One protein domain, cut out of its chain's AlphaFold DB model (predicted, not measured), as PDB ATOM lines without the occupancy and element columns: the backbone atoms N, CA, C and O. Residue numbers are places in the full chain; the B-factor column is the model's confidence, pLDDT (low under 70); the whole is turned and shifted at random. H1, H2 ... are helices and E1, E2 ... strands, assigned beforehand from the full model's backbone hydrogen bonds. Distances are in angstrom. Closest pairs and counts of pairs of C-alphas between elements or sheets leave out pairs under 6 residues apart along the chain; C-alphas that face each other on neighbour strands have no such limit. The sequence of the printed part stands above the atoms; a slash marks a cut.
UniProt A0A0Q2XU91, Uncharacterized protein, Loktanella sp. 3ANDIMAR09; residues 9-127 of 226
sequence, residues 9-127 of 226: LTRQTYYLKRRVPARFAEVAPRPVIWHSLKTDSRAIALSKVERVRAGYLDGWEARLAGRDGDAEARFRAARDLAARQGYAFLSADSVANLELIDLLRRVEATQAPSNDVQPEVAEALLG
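What this domain is: This is residues 9 to 127 of the 226 residues of an uncharacterized protein of Loktanella sp. 3ANDIMAR09 (UniProt A0A0Q2XU91). A flat domain has the long helix H1 with the strand hairpin E1 E2 beside its residues 42 to 56, while H2 folds back on its other end. H5 packs across H1 and H2, H4 runs alongside H5, and short H3 is at the far end. The printed part has 119 residues, mostly helix by class, in the order E1 E2 H1 H2 H3 H4 H5; the sheet, E1 - E2, is antiparallel. It is compact, with a radius of gyration of the C-alphas of 15.3 A and spans of 43 by 37 by 17 A.

How they stand to each other: E1, residues 13 to 19, and E2, residues 32 to 36, form an antiparallel hairpin at 159 degrees; N 16 and O 35, 2.8 A apart, are within hydrogen-bond range. The closest C-alphas of E1 and H1, residues 42 to 65, are those of Tyr 14 and Ala 45, 6.3 A apart. H2, residues 71 to 84, touches H1 at its residues 58 to 65 alone, closest at the C-alphas of Ala 62 and Ala 77, 5.1 A, in a helical hairpin at a shallow tilt of 22 degrees, opposite ways. The hub H5, residues 119 to 126, touches H2, about perpendicular at 76 degrees, with its Ala 124 4.5 A from Ala 78, C-alpha to C-alpha. H5 also touches H1, about perpendicular at 89 degrees, closest at the C-alphas of Gly 59 and Glu 120, 5.7 A. H4, residues 100 to 110, and H5 touch as a helical hairpin at a shallow tilt of 18 degrees, with the C-alphas of Thr 110 and Ala 122 5.0 A apart. H3, residues 92 to 96, is close to H5 but not clearly touching, its closest C-alpha pair being Ala 92 and Leu 126, 5.8 A. Every O i to N i+4 pair is within hydrogen-bond range in H2, H3, H4 and H5; in H1 18 of 20 are.

Where its parts are: E1 begins at C-alpha 13 (58.713, 130.394, 45.164) and is 19.5 A long; E2 is 13.3 A. H1, 34.5 A, has a kink of 27 degrees near residue 49. H2 is 19.8 A, H4 15.6 A, and H5 ends at C-alpha 126 (46.188, 105.273, 35.008).

The domain as a whole: The C-alphas of Arg 11 and Glu 72, the two farthest apart, are 44.8 A apart. The printed part has no cut, and the link E1 to E2, 12 residues, is long. The pLDDT is under 70 at residues 66 to 69 and 112 to 117.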
ATOM      1  N   LEU A   9      64.942 130.913  42.944       83.62
ATOM      2  CA  LEU A   9      63.919 131.610  43.721       83.62
ATOM      3  C   LEU A   9      63.344 132.773  42.902       83.62
ATOM      4  O   LEU A   9      64.085 133.601  42.376       83.62
ATOM      5  N   THR A  10      62.023 132.856  42.778       79.69
ATOM      6  CA  THR A  10      61.324 133.983  42.142       79.69
ATOM      7  C   THR A  10      60.060 134.290  42.931       79.69
ATOM      8  O   THR A  10      59.246 133.396  43.137       79.69
ATOM      9  N   ARG A  11      59.891 135.546  43.380       75.25
ATOM     10  CA  ARG A  11      58.711 136.012  44.144       75.25
ATOM     11  C   ARG A  11      58.288 135.021  45.249       75.25
ATOM     12  O   ARG A  11      57.142 134.602  45.295       75.25
ATOM     13  N   GLN A  12      59.248 134.623  46.093       83.44
ATOM     14  CA  GLN A  12      59.078 133.667  47.204       83.44
ATOM     15  C   GLN A  12      58.771 132.212  46.812       83.44
ATOM     16  O   GLN A  12      58.475 131.407  47.674       83.44
ATOM     17  N   THR A  13      58.862 131.810  45.546       85.19
ATOM     18  CA  THR A  13      58.713 130.394  45.164       85.19
ATOM     19  C   THR A  13      59.948 129.903  44.425       85.19
ATOM     20  O   THR A  13      60.469 130.585  43.545       85.19
ATOM     21  N   TYR A  14      60.434 128.719  44.783       87.88
ATOM     22  CA  TYR A  14      61.507 128.040  44.072       87.88
ATOM     23  C   TYR A  14      60.991 127.390  42.785       87.88
ATOM     24  O   TYR A  14      59.940 126.756  42.778       87.88
ATOM     25  N   TYR A  15      61.760 127.509  41.708       86.50
ATOM     26  CA  TYR A  15      61.492 126.934  40.395       86.50
ATOM     27  C   TYR A  15      62.668 126.069  39.943       86.50
ATOM     28  O   TYR A  15      63.828 126.462  40.053       86.50
ATOM     29  N   LEU A  16      62.383 124.917  39.350       87.50
ATOM     30  CA  LEU A  16      63.340 124.195  38.528       87.50
ATOM     31  C   LEU A  16      63.397 124.859  37.148       87.50
ATOM     32  O   LEU A  16      62.400 124.890  36.427       87.50
ATOM     33  N   LYS A  17      64.580 125.336  36.759       88.56
ATOM     34  CA  LYS A  17      64.884 125.729  35.381       88.56
ATOM     35  C   LYS A  17      65.794 124.673  34.774       88.56
ATOM     36  O   LYS A  17      66.861 124.390  35.314       88.56
ATOM     37  N   ARG A  18      65.397 124.086  33.649       85.81
ATOM     38  CA  ARG A  18      66.205 123.067  32.966       85.81
ATOM     39  C   ARG A  18      66.104 123.232  31.461       85.81
ATOM     40  O   ARG A  18      65.029 123.453  30.918       85.81
ATOM     41  N   ARG A  19      67.241 123.117  30.779       87.19
ATOM     42  CA  ARG A  19      67.270 123.020  29.319       87.19
ATOM     43  C   ARG A  19      66.880 121.604  28.904       87.19
ATOM     44  O   ARG A  19      67.347 120.642  29.513       87.19
ATOM     45  N   VAL A  20      66.066 121.485  27.863       86.62
ATOM     46  CA  VAL A  20      65.797 120.204  27.207       86.62
ATOM     47  C   VAL A  20      67.089 119.710  26.539       86.62
ATOM     48  O   VAL A  20      67.669 120.446  25.732       86.62
ATOM     49  N   PRO A  21      67.590 118.507  26.874       90.06
ATOM     50  CA  PRO A  21      68.734 117.916  26.184       90.06
ATOM     51  C   PRO A  21      68.468 117.758  24.684       90.06
ATOM     52  O   PRO A  21      67.359 117.409  24.292       90.06
ATOM     53  N   ALA A  22      69.492 117.958  23.848       86.56
ATOM     54  CA  ALA A  22      69.353 117.966  22.384       86.56
ATOM     55  C   ALA A  22      68.659 116.710  21.823       86.56
ATOM     56  O   ALA A  22      67.838 116.823  20.920       86.56
ATOM     57  N   ARG A  23      68.914 115.536  22.423       89.12
ATOM     58  CA  ARG A  23      68.270 114.254  22.079       89.12
ATOM     59  C   ARG A  23      66.737 114.307  22.112       89.12
ATOM     60  O   ARG A  23      66.096 113.586  21.363       89.12
ATOM     61  N   PHE A  24      66.151 115.132  22.976       87.00
ATOM     62  CA  PHE A  24      64.702 115.219  23.161       87.00
ATOM     63  C   PHE A  24      64.078 116.434  22.466       87.00
ATOM     64  O   PHE A  24      62.877 116.652  22.603       87.00
ATOM     65  N   ALA A  25      64.858 117.230  21.723       85.44
ATOM     66  CA  ALA A  25      64.377 118.459  21.083       85.44
ATOM     67  C   ALA A  25      63.189 118.217  20.136       85.44
ATOM     68  O   ALA A  25      62.324 119.073  19.993       85.44
ATOM     69  N   GLU A  26      63.122 117.032  19.535       84.44
ATOM     70  CA  GLU A  26      62.053 116.660  18.613       84.44
ATOM     71  C   GLU A  26      60.731 116.282  19.305       84.44
ATOM     72  O   GLU A  26      59.670 116.399  18.701       84.44
ATOM     73  N   VAL A  27      60.778 115.843  20.569       80.44
ATOM     74  CA  VAL A  27      59.600 115.419  21.361       80.44
ATOM     75  C   VAL A  27      59.216 116.420  22.459       80.44
ATOM     76  O   VAL A  27      58.219 116.252  23.170       80.44
ATOM     77  N   ALA A  28      60.012 117.475  22.620       81.19
ATOM     78  CA  ALA A  28      59.808 118.533  23.593       81.19
ATOM     79  C   ALA A  28      59.936 119.903  22.898       81.19
ATOM     80  O   ALA A  28      61.042 120.427  22.764       81.19
ATOM     81  N   PRO A  29      58.812 120.526  22.493       75.06
ATOM     82  CA  PRO A  29      58.825 121.733  21.660       75.06
ATOM     83  C   PRO A  29      59.409 122.968  22.362       75.06
ATOM     84  O   PRO A  29      59.803 123.932  21.710       75.06
ATOM     85  N   ARG A  30      59.464 122.973  23.702       81.94
ATOM     86  CA  ARG A  30      60.031 124.079  24.486       81.94
ATOM     87  C   ARG A  30      61.494 123.780  24.829       81.94
ATOM     88  O   ARG A  30      61.734 122.807  25.532       81.94
ATOM     89  N   PRO A  31      62.466 124.632  24.457       82.12
ATOM     90  CA  PRO A  31      63.892 124.366  24.686       82.12
ATOM     91  C   PRO A  31      64.317 124.498  26.157       82.12
ATOM     92  O   PRO A  31      65.358 123.973  26.560       82.12
ATOM     93  N   VAL A  32      63.534 125.213  26.969       86.00
ATOM     94  CA  VAL A  32      63.762 125.401  28.406       86.00
ATOM     95  C   VAL A  32      62.442 125.212  29.141       86.00
ATOM     96  O   VAL A  32      61.437 125.829  28.790       86.00
ATOM     97  N   ILE A  33      62.465 124.380  30.177       85.25
ATOM     98  CA  ILE A  33      61.358 124.190  31.107       85.25
ATOM     99  C   ILE A  33      61.573 125.043  32.356       85.25
ATOM    100  O   ILE A  33      62.679 125.115  32.897       85.25
ATOM    101  N   TRP A  34      60.493 125.682  32.794       86.19
ATOM    102  CA  TRP A  34      60.373 126.332  34.091       86.19
ATOM    103  C   TRP A  34      59.251 125.634  34.838       86.19
ATOM    104  O   TRP A  34      58.124 125.604  34.353       86.19
ATOM    105  N   HIS A  35      59.568 125.058  35.990       83.31
ATOM    106  CA  HIS A  35      58.626 124.270  36.767       83.31
ATOM    107  C   HIS A  35      58.623 124.763  38.207       83.31
ATOM    108  O   HIS A  35      59.667 124.782  38.856       83.31
ATOM    109  N   SER A  36      57.465 125.186  38.707       86.00
ATOM    110  CA  SER A  36      57.343 125.655  40.088       86.00
ATOM    111  C   SER A  36      57.500 124.486  41.054       86.00
ATOM    112  O   SER A  36      56.853 123.465  40.890       86.00
ATOM    113  N   LEU A  37      58.323 124.627  42.088       85.06
ATOM    114  CA  LEU A  37      58.453 123.643  43.171       85.06
ATOM    115  C   LEU A  37      57.484 123.932  44.328       85.06
ATOM    116  O   LEU A  37      57.444 123.171  45.302       85.06
ATOM    117  N   LYS A  38      56.700 125.018  44.204       81.00
ATOM    118  CA  LYS A  38      55.661 125.460  45.150       81.00
ATOM    119  C   LYS A  38      56.135 125.425  46.602       81.00
ATOM    120  O   LYS A  38      55.509 124.824  47.469       81.00
ATOM    121  N   THR A  39      57.308 125.989  46.837       84.31
ATOM    122  CA  THR A  39      57.901 126.113  48.164       84.31
ATOM    123  C   THR A  39      58.830 127.315  48.173       84.31
ATOM    124  O   THR A  39      59.499 127.591  47.176       84.31
ATOM    125  N   ASP A  40      58.854 128.025  49.287       86.50
ATOM    126  CA  ASP A  40      59.786 129.102  49.616       86.50
ATOM    127  C   ASP A  40      61.007 128.578  50.397       86.50
ATOM    128  O   ASP A  40      61.998 129.287  50.560       86.50
ATOM    129  N   SER A  41      60.968 127.315  50.835       88.88
ATOM    130  CA  SER A  41      62.043 126.648  51.564       88.88
ATOM    131  C   SER A  41      63.026 125.974  50.613       88.88
ATOM    132  O   SER A  41      62.681 125.058  49.861       88.88
ATOM    133  N   ARG A  42      64.298 126.377  50.699       85.94
ATOM    134  CA  ARG A  42      65.384 125.827  49.873       85.94
ATOM    135  C   ARG A  42      65.589 124.330  50.096       85.94
ATOM    136  O   ARG A  42      65.840 123.606  49.139       85.94
ATOM    137  N   ALA A  43      65.476 123.869  51.341       86.62
ATOM    138  CA  ALA A  43      65.653 122.461  51.688       86.62
ATOM    139  C   ALA A  43      64.562 121.586  51.051       86.62
ATOM    140  O   ALA A  43      64.866 120.571  50.426       86.62
ATOM    141  N   ILE A  44      63.302 122.032  51.125       84.94
ATOM    142  CA  ILE A  44      62.167 121.355  50.480       84.94
ATOM    143  C   ILE A  44      62.286 121.443  48.954       84.94
ATOM    144  O   ILE A  44      61.964 120.495  48.244       84.94
ATOM    145  N   ALA A  45      62.766 122.568  48.420       85.12
ATOM    146  CA  ALA A  45      63.000 122.702  46.989       85.12
ATOM    147  C   ALA A  45      64.030 121.675  46.503       85.12
ATOM    148  O   ALA A  45      63.765 120.969  45.536       85.12
ATOM    149  N   LEU A  46      65.169 121.548  47.191       84.88
ATOM    150  CA  LEU A  46      66.224 120.595  46.837       84.88
ATOM    151  C   LEU A  46      65.734 119.143  46.867       84.88
ATOM    152  O   LEU A  46      66.037 118.397  45.938       84.88
ATOM    153  N   SER A  47      64.925 118.756  47.859       83.25
ATOM    154  CA  SER A  47      64.359 117.400  47.900       83.25
ATOM    155  C   SER A  47      63.348 117.141  46.774       83.25
ATOM    156  O   SER A  47      63.278 116.028  46.253       83.25
ATOM    157  N   LYS A  48      62.597 118.163  46.336       82.56
ATOM    158  CA  LYS A  48      61.651 118.062  45.209       82.56
ATOM    159  C   LYS A  48      62.336 118.056  43.837       82.56
ATOM    160  O   LYS A  48      61.823 117.420  42.915       82.56
ATOM    161  N   VAL A  49      63.458 118.765  43.679       84.62
ATOM    162  CA  VAL A  49      64.136 118.972  42.384       84.62
ATOM    163  C   VAL A  49      64.477 117.655  41.697       84.62
ATOM    164  O   VAL A  49      64.192 117.514  40.509       84.62
ATOM    165  N   GLU A  50      65.053 116.695  42.420       83.00
ATOM    166  CA  GLU A  50      65.502 115.437  41.812       83.00
ATOM    167  C   GLU A  50      64.329 114.578  41.329       83.00
ATOM    168  O   GLU A  50      64.350 114.102  40.195       83.00
ATOM    169  N   ARG A  51      63.240 114.492  42.106       79.12
ATOM    170  CA  ARG A  51      62.012 113.799  41.678       79.12
ATOM    171  C   ARG A  51      61.406 114.436  40.424       79.12
ATOM    172  O   ARG A  51      61.050 113.730  39.485       79.12
ATOM    173  N   VAL A  52      61.301 115.767  40.385       80.75
ATOM    174  CA  VAL A  52      60.752 116.481  39.217       80.75
ATOM    175  C   VAL A  52      61.648 116.290  37.987       80.75
ATOM    176  O   VAL A  52      61.146 116.085  36.882       80.75
ATOM    177  N   ARG A  53      62.976 116.328  38.163       84.19
ATOM    178  CA  ARG A  53      63.946 116.081  37.085       84.19
ATOM    179  C   ARG A  53      63.831 114.675  36.513       84.19
ATOM    180  O   ARG A  53      63.834 114.551  35.290       84.19
ATOM    181  N   ALA A  54      63.746 113.666  37.377       80.81
ATOM    182  CA  ALA A  54      63.587 112.275  36.973       80.81
ATOM    183  C   ALA A  54      62.309 112.095  36.145       80.81
ATOM    184  O   ALA A  54      62.391 111.609  35.024       80.81
ATOM    185  N   GLY A  55      61.176 112.635  36.613       78.56
ATOM    186  CA  GLY A  55      59.912 112.574  35.871       78.56
ATOM    187  C   GLY A  55      60.013 113.158  34.458       78.56
ATOM    188  O   GLY A  55      59.639 112.500  33.498       78.56
ATOM    189  N   TYR A  56      60.599 114.355  34.298       83.62
ATOM    190  CA  TYR A  56      60.783 114.939  32.959       83.62
ATOM    191  C   TYR A  56      61.670 114.089  32.044       83.62
ATOM    192  O   TYR A  56      61.404 114.010  30.846       83.62
ATOM    193  N   LEU A  57      62.739 113.496  32.585       84.81
ATOM    194  CA  LEU A  57      63.609 112.616  31.812       84.81
ATOM    195  C   LEU A  57      62.840 111.375  31.349       84.81
ATOM    196  O   LEU A  57      62.859 111.066  30.161       84.81
ATOM    197  N   ASP A  58      62.122 110.737  32.267       79.75
ATOM    198  CA  ASP A  58      61.306 109.558  32.002       79.75
ATOM    199  C   ASP A  58      60.200 109.841  30.970       79.75
ATOM    200  O   ASP A  58      60.042 109.088  30.011       79.75
ATOM    201  N   GLY A  59      59.489 110.968  31.092       78.06
ATOM    202  CA  GLY A  59      58.462 111.378  30.130       78.06
ATOM    203  C   GLY A  59      59.025 111.653  28.730       78.06
ATOM    204  O   GLY A  59      58.430 111.256  27.727       78.06
ATOM    205  N   TRP A  60      60.201 112.282  28.623       85.62
ATOM    206  CA  TRP A  60      60.850 112.476  27.320       85.62
ATOM    207  C   TRP A  60      61.357 111.171  26.711       85.62
ATOM    208  O   TRP A  60      61.265 111.002  25.495       85.62
ATOM    209  N   GLU A  61      61.874 110.248  27.524       83.88
ATOM    210  CA  GLU A  61      62.254 108.915  27.056       83.88
ATOM    211  C   GLU A  61      61.046 108.131  26.551       83.88
ATOM    212  O   GLU A  61      61.124 107.550  25.469       83.88
ATOM    213  N   ALA A  62      59.918 108.191  27.264       76.25
ATOM    214  CA  ALA A  62      58.678 107.553  26.841       76.25
ATOM    215  C   ALA A  62      58.167 108.116  25.505       76.25
ATOM    216  O   ALA A  62      57.869 107.350  24.587       76.25
ATOM    217  N   ARG A  63      58.152 109.448  25.333       76.44
ATOM    218  CA  ARG A  63      57.772 110.063  24.045       76.44
ATOM    219  C   ARG A  63      58.702 109.678  22.909       76.44
ATOM    220  O   ARG A  63      58.238 109.454  21.796       76.44
ATOM    221  N   LEU A  64      60.010 109.650  23.165       82.69
ATOM    222  CA  LEU A  64      60.986 109.285  22.146       82.69
ATOM    223  C   LEU A  64      60.816 107.820  21.727       82.69
ATOM    224  O   LEU A  64      60.890 107.529  20.540       82.69
ATOM    225  N   ALA A  65      60.542 106.924  22.678       76.88
ATOM    226  CA  ALA A  65      60.282 105.511  22.410       76.88
ATOM    227  C   ALA A  65      58.955 105.275  21.660       76.88
ATOM    228  O   ALA A  65      58.888 104.397  20.809       76.88
ATOM    229  N   GLY A  66      57.914 106.066  21.939       65.56
ATOM    230  CA  GLY A  66      56.586 105.946  21.323       65.56
ATOM    231  C   GLY A  66      56.346 106.805  20.072       65.56
ATOM    232  O   GLY A  66      55.198 106.948  19.633       65.56
ATOM    233  N   ARG A  67      57.390 107.438  19.521       68.69
ATOM    234  CA  ARG A  67      57.263 108.463  18.471       68.69
ATOM    235  C   ARG A  67      56.770 107.913  17.131       68.69
ATOM    236  O   ARG A  67      56.019 108.605  16.448       68.69
ATOM    237  N   ASP A  68      57.127 106.678  16.792       62.69
ATOM    238  CA  ASP A  68      56.938 106.130  15.440       62.69
ATOM    239  C   ASP A  68      55.513 105.633  15.143       62.69
ATOM    240  O   ASP A  68      55.269 105.027  14.105       62.69
ATOM    241  N   GLY A  69      54.539 105.879  16.024       58.41
ATOM    242  CA  GLY A  69      53.161 105.435  15.781       58.41
ATOM    243  C   GLY A  69      52.887 103.987  16.170       58.41
ATOM    244  O   GLY A  69      51.721 103.619  16.283       58.41
ATOM    245  N   ASP A  70      53.932 103.199  16.424       72.25
ATOM    246  CA  ASP A  70      53.822 101.804  16.832       72.25
ATOM    247  C   ASP A  70      53.161 101.699  18.218       72.25
ATOM    248  O   ASP A  70      53.718 102.125  19.237       72.25
ATOM    249  N   ALA A  71      51.942 101.154  18.242       72.88
ATOM    250  CA  ALA A  71      51.176 100.920  19.460       72.88
ATOM    251  C   ALA A  71      51.942 100.011  20.437       72.88
ATOM    252  O   ALA A  71      51.913 100.255  21.642       72.88
ATOM    253  N   GLU A  72      52.706  99.043  19.919       75.12
ATOM    254  CA  GLU A  72      53.557  98.146  20.705       75.12
ATOM    255  C   GLU A  72      54.673  98.919  21.418       75.12
ATOM    256  O   GLU A  72      54.903  98.754  22.619       75.12
ATOM    257  N   ALA A  73      55.349  99.814  20.695       78.81
ATOM    258  CA  ALA A  73      56.402 100.651  21.257       78.81
ATOM    259  C   ALA A  73      55.860 101.633  22.308       78.81
ATOM    260  O   ALA A  73      56.471 101.799  23.367       78.81
ATOM    261  N   ARG A  74      54.697 102.249  22.054       81.31
ATOM    262  CA  ARG A  74      54.028 103.155  23.005       81.31
ATOM    263  C   ARG A  74      53.610 102.442  24.281       81.31
ATOM    264  O   ARG A  74      53.892 102.932  25.371       81.31
ATOM    265  N   PHE A  75      52.992 101.277  24.150       83.94
ATOM    266  CA  PHE A  75      52.587 100.474  25.294       83.94
ATOM    267  C   PHE A  75      53.780  99.989  26.106       83.94
ATOM    268  O   PHE A  75      53.790 100.120  27.329       83.94
ATOM    269  N   ARG A  76      54.836  99.508  25.440       83.62
ATOM    270  CA  ARG A  76      56.084  99.129  26.113       83.62
ATOM    271  C   ARG A  76      56.682 100.305  26.878       83.62
ATOM    272  O   ARG A  76      57.045 100.141  28.038       83.62
ATOM    273  N   ALA A  77      56.728 101.487  26.265       85.75
ATOM    274  CA  ALA A  77      57.212 102.701  26.913       85.75
ATOM    275  C   ALA A  77      56.368 103.079  28.141       85.75
ATOM    276  O   ALA A  77      56.929 103.400  29.187       85.75
ATOM    277  N   ALA A  78      55.038 102.990  28.048       88.38
ATOM    278  CA  ALA A  78      54.135 103.237  29.169       88.38
ATOM    279  C   ALA A  78      54.317 102.210  30.297       88.38
ATOM    280  O   ALA A  78      54.358 102.577  31.470       88.38
ATOM    281  N   ARG A  79      54.502 100.931  29.958       88.25
ATOM    282  CA  ARG A  79      54.763  99.871  30.936       88.25
ATOM    283  C   ARG A  79      56.082 100.077  31.667       88.25
ATOM    284  O   ARG A  79      56.124  99.993  32.894       88.25
ATOM    285  N   ASP A  80      57.144 100.368  30.925       87.12
ATOM    286  CA  ASP A  80      58.464 100.624  31.494       87.12
ATOM    287  C   ASP A  80      58.440 101.900  32.357       87.12
ATOM    288  O   ASP A  80      59.050 101.937  33.426       87.12
ATOM    289  N   LEU A  81      57.681 102.923  31.945       88.38
ATOM    290  CA  LEU A  81      57.464 104.145  32.718       88.38
ATOM    291  C   LEU A  81      56.722 103.873  34.034       88.38
ATOM    292  O   LEU A  81      57.177 104.321  35.085       88.38
ATOM    293  N   ALA A  82      55.634 103.099  34.007       89.12
ATOM    294  CA  ALA A  82      54.921 102.693  35.218       89.12
ATOM    295  C   ALA A  82      55.857 101.949  36.187       89.12
ATOM    296  O   ALA A  82      55.915 102.287  37.372       89.12
ATOM    297  N   ALA A  83      56.661 101.012  35.667       87.25
ATOM    298  CA  ALA A  83      57.610 100.237  36.462       87.25
ATOM    299  C   ALA A  83      58.677 101.122  37.130       87.25
ATOM    300  O   ALA A  83      58.965 100.942  38.313       87.25
ATOM    301  N   ARG A  84      59.221 102.121  36.418       87.12
ATOM    302  CA  ARG A  84      60.167 103.104  36.990       87.12
ATOM    303  C   ARG A  84      59.545 103.951  38.098       87.12
ATOM    304  O   ARG A  84      60.240 104.318  39.040       87.12
ATOM    305  N   GLN A  85      58.246 104.231  38.008       86.31
ATOM    306  CA  GLN A  85      57.485 104.922  39.054       86.31
ATOM    307  C   GLN A  85      57.075 103.995  40.215       86.31
ATOM    308  O   GLN A  85      56.451 104.454  41.169       86.31
ATOM    309  N   GLY A  86      57.434 102.705  40.166       89.50
ATOM    310  CA  GLY A  86      57.141 101.725  41.213       89.50
ATOM    311  C   GLY A  86      55.767 101.061  41.098       89.50
ATOM    312  O   GLY A  86      55.304 100.464  42.067       89.50
ATOM    313  N   TYR A  87      55.114 101.144  39.937       91.69
ATOM    314  CA  TYR A  87      53.791 100.573  39.698       91.69
ATOM    315  C   TYR A  87      53.822  99.529  38.582       91.69
ATOM    316  O   TYR A  87      54.501  99.685  37.570       91.69
ATOM    317  N   ALA A  88      53.014  98.479  38.719       91.12
ATOM    318  CA  ALA A  88      52.658  97.661  37.567       91.12
ATOM    319  C   ALA A  88      51.736  98.467  36.638       91.12
ATOM    320  O   ALA A  88      50.814  99.148  37.111       91.12
ATOM    321  N   PHE A  89      51.962  98.370  35.328       90.94
ATOM    322  CA  PHE A  89      51.006  98.882  34.351       90.94
ATOM    323  C   PHE A  89      49.682  98.128  34.489       90.94
ATOM    324  O   PHE A  89      49.677  96.907  34.630       90.94
ATOM    325  N   LEU A  90      48.578  98.867  34.457       91.81
ATOM    326  CA  LEU A  90      47.219  98.339  34.460       91.81
ATOM    327  C   LEU A  90      46.426  99.066  33.376       91.81
ATOM    328  O   LEU A  90      46.661 100.251  33.151       91.81
ATOM    329  N   SER A  91      45.479  98.375  32.739       88.44
ATOM    330  CA  SER A  91      44.519  99.020  31.840       88.44
ATOM    331  C   SER A  91      43.624  99.993  32.614       88.44
ATOM    332  O   SER A  91      43.434  99.835  33.822       88.44
ATOM    333  N   ALA A  92      43.036 100.977  31.927       90.62
ATOM    334  CA  ALA A  92      42.115 101.926  32.558       90.62
ATOM    335  C   ALA A  92      40.966 101.227  33.311       90.62
ATOM    336  O   ALA A  92      40.605 101.642  34.409       90.62
ATOM    337  N   ASP A  93      40.443 100.127  32.758       85.69
ATOM    338  CA  ASP A  93      39.402  99.315  33.395       85.69
ATOM    339  C   ASP A  93      39.902  98.641  34.683       85.69
ATOM    340  O   ASP A  93      39.266  98.724  35.732       85.69
ATOM    341  N   SER A  94      41.100  98.051  34.653       89.19
ATOM    342  CA  SER A  94      41.706  97.459  35.852       89.19
ATOM    343  C   SER A  94      42.015  98.507  36.922       89.19
ATOM    344  O   SER A  94      41.830  98.231  38.103       89.19
ATOM    345  N   VAL A  95      42.449  99.711  36.530       93.25
ATOM    346  CA  VAL A  95      42.666 100.836  37.457       93.25
ATOM    347  C   VAL A  95      41.352 101.286  38.093       93.25
ATOM    348  O   VAL A  95      41.317 101.514  39.301       93.25
ATOM    349  N   ALA A  96      40.272 101.379  37.313       90.81
ATOM    350  CA  ALA A  96      38.953 101.772  37.810       90.81
ATOM    351  C   ALA A  96      38.371 100.777  38.830       90.81
ATOM    352  O   ALA A  96      37.599 101.177  39.698       90.81
ATOM    353  N   ASN A  97      38.774  99.506  38.748       93.56
ATOM    354  CA  ASN A  97      38.335  98.430  39.637       93.56
ATOM    355  C   ASN A  97      39.249  98.209  40.864       93.56
ATOM    356  O   ASN A  97      39.015  97.279  41.637       93.56
ATOM    357  N   LEU A  98      40.292  99.027  41.061       93.62
ATOM    358  CA  LEU A  98      41.145  98.953  42.253       93.62
ATOM    359  C   LEU A  98      40.400  99.378  43.524       93.62
ATOM    360  O   LEU A  98      39.457 100.169  43.487       93.62
ATOM    361  N   GLU A  99      40.900  98.932  44.679       96.69
ATOM    362  CA  GLU A  99      40.485  99.516  45.951       96.69
ATOM    363  C   GLU A  99      40.781 101.022  45.971       96.69
ATOM    364  O   GLU A  99      41.822 101.482  45.488       96.69
ATOM    365  N   LEU A 100      39.879 101.802  46.578       93.31
ATOM    366  CA  LEU A 100      39.945 103.267  46.580       93.31
ATOM    367  C   LEU A 100      41.318 103.797  47.026       93.31
ATOM    368  O   LEU A 100      41.823 104.764  46.459       93.31
ATOM    369  N   ILE A 101      41.942 103.155  48.017       94.50
ATOM    370  CA  ILE A 101      43.246 103.571  48.544       94.50
ATOM    371  C   ILE A 101      44.399 103.352  47.550       94.50
ATOM    372  O   ILE A 101      45.361 104.122  47.547       94.50
ATOM    373  N   ASP A 102      44.328 102.324  46.705       92.81
ATOM    374  CA  ASP A 102      45.329 102.050  45.670       92.81
ATOM    375  C   ASP A 102      45.123 102.956  44.455       92.81
ATOM    376  O   ASP A 102      46.094 103.480  43.899       92.81
ATOM    377  N   LEU A 103      43.861 103.204  44.087       93.56
ATOM    378  CA  LEU A 103      43.504 104.176  43.058       93.56
ATOM    379  C   LEU A 103      44.014 105.576  43.426       93.56
ATOM    380  O   LEU A 103      44.688 106.215  42.618       93.56
ATOM    381  N   LEU A 104      43.751 106.036  44.654       92.38
ATOM    382  CA  LEU A 104      44.223 107.337  45.135       92.38
ATOM    383  C   LEU A 104      45.752 107.430  45.117       92.38
ATOM    384  O   LEU A 104      46.283 108.413  44.609       92.38
ATOM    385  N   ARG A 105      46.468 106.388  45.566       91.50
ATOM    386  CA  ARG A 105      47.940 106.348  45.495       91.50
ATOM    387  C   ARG A 105      48.463 106.494  44.064       91.50
ATOM    388  O   ARG A 105      49.414 107.243  43.840       91.50
ATOM    389  N   ARG A 106      47.832 105.832  43.086       92.25
ATOM    390  CA  ARG A 106      48.178 105.992  41.662       92.25
ATOM    391  C   ARG A 106      47.917 107.413  41.170       92.25
ATOM    392  O   ARG A 106      48.790 107.988  40.527       92.25
ATOM    393  N   VAL A 107      46.761 107.993  41.500       89.94
ATOM    394  CA  VAL A 107      46.413 109.376  41.128       89.94
ATOM    395  C   VAL A 107      47.411 110.370  41.720       89.94
ATOM    396  O   VAL A 107      47.933 111.214  40.995       89.94
ATOM    397  N   GLU A 108      47.752 110.245  43.000       87.25
ATOM    398  CA  GLU A 108      48.752 111.092  43.660       87.25
ATOM    399  C   GLU A 108      50.149 110.932  43.046       87.25
ATOM    400  O   GLU A 108      50.895 111.905  42.929       87.25
ATOM    401  N   ALA A 109      50.507 109.728  42.594       86.06
ATOM    402  CA  ALA A 109      51.773 109.483  41.911       86.06
ATOM    403  C   ALA A 109      51.852 110.143  40.522       86.06
ATOM    404  O   ALA A 109      52.951 110.498  40.092       86.06
ATOM    405  N   THR A 110      50.718 110.388  39.851       84.38
ATOM    406  CA  THR A 110      50.698 111.182  38.603       84.38
ATOM    407  C   THR A 110      51.050 112.650  38.831       84.38
ATOM    408  O   THR A 110      51.498 113.343  37.912       84.38
ATOM    409  N   GLN A 111      50.860 113.136  40.060       74.88
ATOM    410  CA  GLN A 111      51.117 114.516  40.421       74.88
ATOM    411  C   GLN A 111      52.580 114.670  40.840       74.88
ATOM    412  O   GLN A 111      53.090 114.037  41.771       74.88
ATOM    413  N   ALA A 112      53.299 115.572  40.173       61.91
ATOM    414  CA  ALA A 112      54.539 116.082  40.738       61.91
ATOM    415  C   ALA A 112      54.228 116.857  42.043       61.91
ATOM    416  O   ALA A 112      53.107 117.337  42.217       61.91
ATOM    417  N   PRO A 113      55.208 117.092  42.941       53.53
ATOM    418  CA  PRO A 113      55.030 117.888  44.171       53.53
ATOM    419  C   PRO A 113      54.570 119.350  43.963       53.53
ATOM    420  O   PRO A 113      54.527 120.138  44.913       53.53
ATOM    421  N   SER A 114      54.328 119.724  42.711       53.34
ATOM    422  CA  SER A 114      53.889 121.003  42.175       53.34
ATOM    423  C   SER A 114      52.472 120.962  41.589       53.34
ATOM    424  O   SER A 114      51.993 122.000  41.140       53.34
ATOM    425  N   ASN A 115      51.777 119.822  41.603       58.47
ATOM    426  CA  ASN A 115      50.477 119.617  40.951       58.47
ATOM    427  C   ASN A 115      50.484 119.729  39.412       58.47
ATOM    428  O   ASN A 115      49.419 119.804  38.804       58.47
ATOM    429  N   ASP A 116      51.660 119.746  38.779       61.91
ATOM    430  CA  ASP A 116      51.765 119.601  37.327       61.91
ATOM    431  C   ASP A 116      51.679 118.114  36.967       61.91
ATOM    432  O   ASP A 116      52.478 117.299  37.444       61.91
ATOM    433  N   VAL A 117      50.715 117.778  36.111       65.88
ATOM    434  CA  VAL A 117      50.540 116.429  35.568       65.88
ATOM    435  C   VAL A 117      51.392 116.303  34.312       65.88
ATOM    436  O   VAL A 117      51.256 117.090  33.373       65.88
ATOM    437  N   GLN A 118      52.281 115.314  34.297       75.06
ATOM    438  CA  GLN A 118      52.968 114.908  33.075       75.06
ATOM    439  C   GLN A 118      52.064 113.902  32.351       75.06
ATOM    440  O   GLN A 118      51.828 112.833  32.919       75.06
ATOM    441  N   PRO A 119      51.532 114.221  31.153       81.31
ATOM    442  CA  PRO A 119      50.558 113.370  30.468       81.31
ATOM    443  C   PRO A 119      51.026 111.922  30.320       81.31
ATOM    444  O   PRO A 119      50.262 111.009  30.588       81.31
ATOM    445  N   GLU A 120      52.308 111.708  30.024       83.25
ATOM    446  CA  GLU A 120      52.879 110.373  29.808       83.25
ATOM    447  C   GLU A 120      52.899 109.545  31.097       83.25
ATOM    448  O   GLU A 120      52.610 108.351  31.090       83.25
ATOM    449  N   VAL A 121      53.227 110.188  32.221       85.62
ATOM    450  CA  VAL A 121      53.226 109.544  33.540       85.62
ATOM    451  C   VAL A 121      51.794 109.215  33.953       85.62
ATOM    452  O   VAL A 121      51.541 108.137  34.485       85.62
ATOM    453  N   ALA A 122      50.847 110.114  33.677       88.88
ATOM    454  CA  ALA A 122      49.436 109.864  33.938       88.88
ATOM    455  C   ALA A 122      48.895 108.708  33.085       88.88
ATOM    456  O   ALA A 122      48.274 107.800  33.629       88.88
ATOM    457  N   GLU A 123      49.187 108.689  31.784       89.88
ATOM    458  CA  GLU A 123      48.807 107.602  30.878       89.88
ATOM    459  C   GLU A 123      49.398 106.256  31.321       89.88
ATOM    460  O   GLU A 123      48.685 105.255  31.359       89.88
ATOM    461  N   ALA A 124      50.667 106.223  31.730       90.19
ATOM    462  CA  ALA A 124      51.319 105.007  32.216       90.19
ATOM    463  C   ALA A 124      50.732 104.481  33.538       90.19
ATOM    464  O   ALA A 124      50.583 103.272  33.715       90.19
ATOM    465  N   LEU A 125      50.410 105.369  34.484       92.94
ATOM    466  CA  LEU A 125      49.938 104.975  35.818       92.94
ATOM    467  C   LEU A 125      48.436 104.688  35.883       92.94
ATOM    468  O   LEU A 125      48.013 103.868  36.707       92.94
ATOM    469  N   LEU A 126      47.649 105.358  35.037       93.38
ATOM    470  CA  LEU A 126      46.188 105.273  35.008       93.38
ATOM    471  C   LEU A 126      45.651 104.435  33.837       93.38
ATOM    472  O   LEU A 126      44.439 104.331  33.678       93.38
ATOM    473  N   GLY A 127      46.531 103.838  33.029       90.31
ATOM    474  CA  GLY A 127      46.133 102.955  31.932       90.31
ATOM    475  C   GLY A 127      45.584 103.686  30.710       90.31
ATOM    476  O   GLY A 127      44.739 103.148  30.000       90.31
TER     477      GLY A 127